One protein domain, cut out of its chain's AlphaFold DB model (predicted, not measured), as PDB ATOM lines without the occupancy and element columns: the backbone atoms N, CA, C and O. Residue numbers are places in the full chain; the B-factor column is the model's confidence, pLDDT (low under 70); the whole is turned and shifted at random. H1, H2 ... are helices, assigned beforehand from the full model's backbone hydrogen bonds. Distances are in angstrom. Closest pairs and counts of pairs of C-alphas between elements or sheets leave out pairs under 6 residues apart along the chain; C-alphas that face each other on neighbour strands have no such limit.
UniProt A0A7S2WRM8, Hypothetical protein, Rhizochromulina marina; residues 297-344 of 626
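Overview. This is residues 297 to 344 of the 626 residues of the protein "Hypothetical protein" of Rhizochromulina marina (UniProt A0A7S2WRM8). One long helix, H1, makes the length of the domain, and after a tight link the short helix H2 folds back beside its last turns, as a small hook at one end of a rod. Residues 297 to 323 of H1 stand free. The printed part has 48 residues with two named helices, H1 then H2, and no named strand; the class is all helix. It is extended, with a radius of gyration of the C-alphas of 17.8 A and spans of 57 by 15 by 7 A.

Arrangement. H1, residues 297 to 333, touches H2, residues 339 to 344, with its residues 328 to 332 alone. The closest C-alphas, those of Ala 332 and Ala 339, are 5.6 A apart. The two form a helical hairpin, running opposite ways at a steep tilt of 44 degrees. In H1 and H2 every O i to N i+4 pair is within hydrogen-bond range.

Along the chain. H1 begins at C-alpha 297 (116.565, 194.671, 158.645) and ends at C-alpha 333 (155.596, 178.544, 125.766), 53.5 A away. H2 measures 8.9 A and ends at C-alpha 344 (149.081, 193.256, 124.611).

Size, cuts and confidence. The two C-alphas farthest apart, those of Ala 297 and Gly 335, are 56.7 A apart. The printed part has no cut. Mean pLDDT of the printed part is 75.8, with residues 297 to 304, 306 to 307, 310 and 342 under 70.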
ATOM      1  N   ALA A 297     116.116 196.057 158.783       49.50
ATOM      2  CA  ALA A 297     116.565 194.671 158.645       49.50
ATOM      3  C   ALA A 297     116.637 194.254 157.169       49.50
ATOM      4  O   ALA A 297     117.595 193.596 156.766       49.50
ATOM      5  N   ARG A 298     115.688 194.724 156.348       57.03
ATOM      6  CA  ARG A 298     115.670 194.489 154.897       57.03
ATOM      7  C   ARG A 298     116.838 195.184 154.193       57.03
ATOM      8  O   ARG A 298     117.494 194.575 153.355       57.03
ATOM      9  N   LEU A 299     117.156 196.419 154.587       56.34
ATOM     10  CA  LEU A 299     118.314 197.171 154.085       56.34
ATOM     11  C   LEU A 299     119.653 196.526 154.466       56.34
ATOM     12  O   LEU A 299     120.601 196.554 153.679       56.34
ATOM     13  N   VAL A 300     119.751 195.944 155.664       60.41
ATOM     14  CA  VAL A 300     120.951 195.216 156.105       60.41
ATOM     15  C   VAL A 300     121.088 193.885 155.366       60.41
ATOM     16  O   VAL A 300     122.182 193.567 154.906       60.41
ATOM     17  N   GLU A 301     119.999 193.140 155.187       50.97
ATOM     18  CA  GLU A 301     119.988 191.870 154.455       50.97
ATOM     19  C   GLU A 301     120.312 192.065 152.966       50.97
ATOM     20  O   GLU A 301     121.159 191.359 152.422       50.97
ATOM     21  N   GLU A 302     119.758 193.098 152.326       56.47
ATOM     22  CA  GLU A 302     120.048 193.446 150.931       56.47
ATOM     23  C   GLU A 302     121.507 193.892 150.744       56.47
ATOM     24  O   GLU A 302     122.176 193.466 149.800       56.47
ATOM     25  N   ARG A 303     122.059 194.669 151.689       54.81
ATOM     26  CA  ARG A 303     123.479 195.060 151.675       54.81
ATOM     27  C   ARG A 303     124.418 193.882 151.917       54.81
ATOM     28  O   ARG A 303     125.458 193.808 151.264       54.81
ATOM     29  N   LEU A 304     124.080 192.966 152.823       60.62
ATOM     30  CA  LEU A 304     124.879 191.767 153.095       60.62
ATOM     31  C   LEU A 304     124.828 190.782 151.924       60.62
ATOM     32  O   LEU A 304     125.865 190.246 151.535       60.62
ATOM     33  N   HIS A 305     123.660 190.603 151.308       71.38
ATOM     34  CA  HIS A 305     123.486 189.756 150.133       71.38
ATOM     35  C   HIS A 305     124.203 190.340 148.905       71.38
ATOM     36  O   HIS A 305     124.877 189.611 148.175       71.38
ATOM     37  N   PHE A 306     124.140 191.660 148.702       62.97
ATOM     38  CA  PHE A 306     124.880 192.340 147.636       62.97
ATOM     39  C   PHE A 306     126.396 192.269 147.861       62.97
ATOM     40  O   PHE A 306     127.136 191.947 146.934       62.97
ATOM     41  N   ALA A 307     126.870 192.488 149.093       63.62
ATOM     42  CA  ALA A 307     128.288 192.380 149.430       63.62
ATOM     43  C   ALA A 307     128.819 190.945 149.286       63.62
ATOM     44  O   ALA A 307     129.917 190.754 148.767       63.62
ATOM     45  N   GLY A 308     128.049 189.936 149.705       79.56
ATOM     46  CA  GLY A 308     128.398 188.524 149.533       79.56
ATOM     47  C   GLY A 308     128.449 188.117 148.061       79.56
ATOM     48  O   GLY A 308     129.445 187.551 147.615       79.56
ATOM     49  N   ARG A 309     127.427 188.485 147.274       74.94
ATOM     50  CA  ARG A 309     127.390 188.234 145.825       74.94
ATOM     51  C   ARG A 309     128.536 188.937 145.096       74.94
ATOM     52  O   ARG A 309     129.134 188.334 144.212       74.94
ATOM     53  N   ARG A 310     128.870 190.174 145.478       67.94
ATOM     54  CA  ARG A 310     129.988 190.916 144.889       67.94
ATOM     55  C   ARG A 310     131.328 190.240 145.173       67.94
ATOM     56  O   ARG A 310     132.078 190.044 144.236       67.94
ATOM     57  N   ARG A 311     131.578 189.778 146.403       76.69
ATOM     58  CA  ARG A 311     132.814 189.038 146.733       76.69
ATOM     59  C   ARG A 311     132.958 187.734 145.952       76.69
ATOM     60  O   ARG A 311     134.057 187.403 145.532       76.69
ATOM     61  N   VAL A 312     131.860 186.998 145.753       77.81
ATOM     62  CA  VAL A 312     131.875 185.779 144.927       77.81
ATOM     63  C   VAL A 312     132.180 186.119 143.470       77.81
ATOM     64  O   VAL A 312     132.988 185.435 142.855       77.81
ATOM     65  N   LEU A 313     131.580 187.184 142.928       70.31
ATOM     66  CA  LEU A 313     131.874 187.648 141.572       70.31
ATOM     67  C   LEU A 313     133.322 188.121 141.427       70.31
ATOM     68  O   LEU A 313     133.974 187.700 140.483       70.31
ATOM     69  N   ASP A 314     133.842 188.893 142.382       76.69
ATOM     70  CA  ASP A 314     135.233 189.354 142.369       76.69
ATOM     71  C   ASP A 314     136.204 188.146 142.415       76.69
ATOM     72  O   ASP A 314     137.140 188.079 141.629       76.69
ATOM     73  N   HIS A 315     135.941 187.117 143.237       81.19
ATOM     74  CA  HIS A 315     136.750 185.885 143.246       81.19
ATOM     75  C   HIS A 315     136.642 185.054 141.964       81.19
ATOM     76  O   HIS A 315     137.625 184.437 141.554       81.19
ATOM     77  N   VAL A 316     135.468 185.011 141.330       79.56
ATOM     78  CA  VAL A 316     135.301 184.348 140.031       79.56
ATOM     79  C   VAL A 316     136.045 185.124 138.946       79.56
ATOM     80  O   VAL A 316     136.724 184.498 138.139       79.56
ATOM     81  N   GLU A 317     135.973 186.456 138.942       79.56
ATOM     82  CA  GLU A 317     136.713 187.328 138.022       79.56
ATOM     83  C   GLU A 317     138.231 187.168 138.200       79.56
ATOM     84  O   GLU A 317     138.934 186.983 137.205       79.56
ATOM     85  N   ASP A 318     138.726 187.124 139.441       85.69
ATOM     86  CA  ASP A 318     140.137 186.875 139.762       85.69
ATOM     87  C   ASP A 318     140.587 185.472 139.319       85.69
ATOM     88  O   ASP A 318     141.641 185.308 138.699       85.69
ATOM     89  N   ALA A 319     139.779 184.438 139.579       83.75
ATOM     90  CA  ALA A 319     140.074 183.070 139.152       83.75
ATOM     91  C   ALA A 319     140.086 182.937 137.621       83.75
ATOM     92  O   ALA A 319     140.966 182.278 137.062       83.75
ATOM     93  N   LEU A 320     139.155 183.600 136.925       84.75
ATOM     94  CA  LEU A 320     139.129 183.653 135.464       84.75
ATOM     95  C   LEU A 320     140.316 184.454 134.914       84.75
ATOM     96  O   LEU A 320     140.839 184.133 133.846       84.75
ATOM     97  N   ALA A 321     140.743 185.511 135.610       80.00
ATOM     98  CA  ALA A 321     141.906 186.302 135.233       80.00
ATOM     99  C   ALA A 321     143.178 185.448 135.266       80.00
ATOM    100  O   ALA A 321     143.864 185.383 134.241       80.00
ATOM    101  N   ASN A 322     143.388 184.728 136.372       87.62
ATOM    102  CA  ASN A 322     144.516 183.821 136.588       87.62
ATOM    103  C   ASN A 322     144.518 182.654 135.590       87.62
ATOM    104  O   ASN A 322     145.526 182.421 134.931       87.62
ATOM    105  N   ALA A 323     143.382 181.975 135.391       84.31
ATOM    106  CA  ALA A 323     143.288 180.864 134.437       84.31
ATOM    107  C   ALA A 323     143.606 181.304 132.998       84.31
ATOM    108  O   ALA A 323     144.303 180.616 132.257       84.31
ATOM    109  N   ASN A 324     143.139 182.488 132.596       79.31
ATOM    110  CA  ASN A 324     143.455 183.039 131.280       79.31
ATOM    111  C   ASN A 324     144.923 183.483 131.157       79.31
ATOM    112  O   ASN A 324     145.470 183.462 130.057       79.31
ATOM    113  N   GLU A 325     145.560 183.903 132.252       83.19
ATOM    114  CA  GLU A 325     146.995 184.197 132.269       83.19
ATOM    115  C   GLU A 325     147.824 182.916 132.120       83.19
ATOM    116  O   GLU A 325     148.738 182.882 131.299       83.19
ATOM    117  N   GLU A 326     147.451 181.836 132.807       88.81
ATOM    118  CA  GLU A 326     148.078 180.519 132.648       88.81
ATOM    119  C   GLU A 326     147.937 179.986 131.215       88.81
ATOM    120  O   GLU A 326     148.913 179.511 130.633       88.81
ATOM    121  N   ILE A 327     146.758 180.129 130.596       86.94
ATOM    122  CA  ILE A 327     146.533 179.752 129.191       86.94
ATOM    123  C   ILE A 327     147.402 180.595 128.247       86.94
ATOM    124  O   ILE A 327     147.999 180.054 127.316       86.94
ATOM    125  N   ALA A 328     147.512 181.907 128.481       81.38
ATOM    126  CA  ALA A 328     148.346 182.787 127.664       81.38
ATOM    127  C   ALA A 328     149.845 182.463 127.806       81.38
ATOM    128  O   ALA A 328     150.564 182.433 126.806       81.38
ATOM    129  N   GLN A 329     150.312 182.167 129.023       85.94
ATOM    130  CA  GLN A 329     151.685 181.729 129.287       85.94
ATOM    131  C   GLN A 329     151.976 180.364 128.645       85.94
ATOM    132  O   GLN A 329     153.034 180.186 128.039       85.94
ATOM    133  N   ALA A 330     151.030 179.422 128.702       89.12
ATOM    134  CA  ALA A 330     151.148 178.121 128.049       89.12
ATOM    135  C   ALA A 330     151.183 178.242 126.515       89.12
ATOM    136  O   ALA A 330     152.016 177.607 125.869       89.12
ATOM    137  N   ALA A 331     150.342 179.098 125.927       87.88
ATOM    138  CA  ALA A 331     150.337 179.367 124.489       87.88
ATOM    139  C   ALA A 331     151.641 180.037 124.018       87.88
ATOM    140  O   ALA A 331     152.175 179.685 122.965       87.88
ATOM    141  N   ALA A 332     152.194 180.954 124.820       86.88
ATOM    142  CA  ALA A 332     153.499 181.558 124.561       86.88
ATOM    143  C   ALA A 332     154.637 180.523 124.639       86.88
ATOM    144  O   ALA A 332     155.500 180.493 123.764       86.88
ATOM    145  N   ALA A 333     154.610 179.620 125.628       88.69
ATOM    146  CA  ALA A 333     155.596 178.544 125.766       88.69
ATOM    147  C   ALA A 333     155.557 177.532 124.606       88.69
ATOM    148  O   ALA A 333     156.577 176.931 124.277       88.69
ATOM    149  N   GLN A 334     154.399 177.364 123.964       93.31
ATOM    150  CA  GLN A 334     154.212 176.494 122.799       93.31
ATOM    151  C   GLN A 334     154.550 177.173 121.459       93.31
ATOM    152  O   GLN A 334     154.428 176.543 120.412       93.31
ATOM    153  N   GLY A 335     154.982 178.440 121.467       92.88
ATOM    154  CA  GLY A 335     155.344 179.163 120.247       92.88
ATOM    155  C   GLY A 335     154.156 179.441 119.324       92.88
ATOM    156  O   GLY A 335     154.343 179.546 118.112       92.88
ATOM    157  N   VAL A 336     152.938 179.550 119.871       92.06
ATOM    158  CA  VAL A 336     151.737 179.858 119.082       92.06
ATOM    159  C   VAL A 336     151.852 181.293 118.540       92.06
ATOM    160  O   VAL A 336     151.869 182.245 119.331       92.06
ATOM    161  N   PRO A 337     151.937 181.496 117.209       76.69
ATOM    162  CA  PRO A 337     152.050 182.832 116.637       76.69
ATOM    163  C   PRO A 337     150.793 183.654 116.970       76.69
ATOM    164  O   PRO A 337     149.676 183.225 116.697       76.69
ATOM    165  N   GLY A 338     150.980 184.829 117.582       78.12
ATOM    166  CA  GLY A 338     149.897 185.736 117.999       78.12
ATOM    167  C   GLY A 338     149.573 185.751 119.503       78.12
ATOM    168  O   GLY A 338     148.798 186.600 119.942       78.12
ATOM    169  N   ALA A 339     150.187 184.887 120.323       78.12
ATOM    170  CA  ALA A 339     149.976 184.884 121.777       78.12
ATOM    171  C   ALA A 339     150.429 186.195 122.461       78.12
ATOM    172  O   ALA A 339     149.773 186.682 123.383       78.12
ATOM    173  N   GLU A 340     151.501 186.825 121.968       72.56
ATOM    174  CA  GLU A 340     151.984 188.120 122.477       72.56
ATOM    175  C   GLU A 340     151.014 189.279 122.187       72.56
ATOM    176  O   GLU A 340     150.888 190.203 122.997       72.56
ATOM    177  N   ASP A 341     150.275 189.220 121.074       70.00
ATOM    178  CA  ASP A 341     149.281 190.238 120.725       70.00
ATOM    179  C   ASP A 341     148.032 190.138 121.610       70.00
ATOM    180  O   ASP A 341     147.477 191.168 121.996       70.00
ATOM    181  N   LEU A 342     147.639 188.929 122.032       66.62
ATOM    182  CA  LEU A 342     146.552 188.720 123.001       66.62
ATOM    183  C   LEU A 342     146.893 189.291 124.387       66.62
ATOM    184  O   LEU A 342     146.057 189.951 125.011       66.62
ATOM    185  N   VAL A 343     148.137 189.120 124.847       75.94
ATOM    186  CA  VAL A 343     148.621 189.706 126.111       75.94
ATOM    187  C   VAL A 343     148.692 191.241 126.026       75.94
ATOM    188  O   VAL A 343     148.323 191.938 126.978       75.94
ATOM    189  N   ARG A 344     149.079 191.800 124.869       71.62
ATOM    190  CA  ARG A 344     149.081 193.256 124.611       71.62
ATOM    191  C   ARG A 344     147.684 193.864 124.467       71.62
ATOM    192  O   ARG A 344     147.479 195.009 124.861       71.62
TER     193      ARG A 344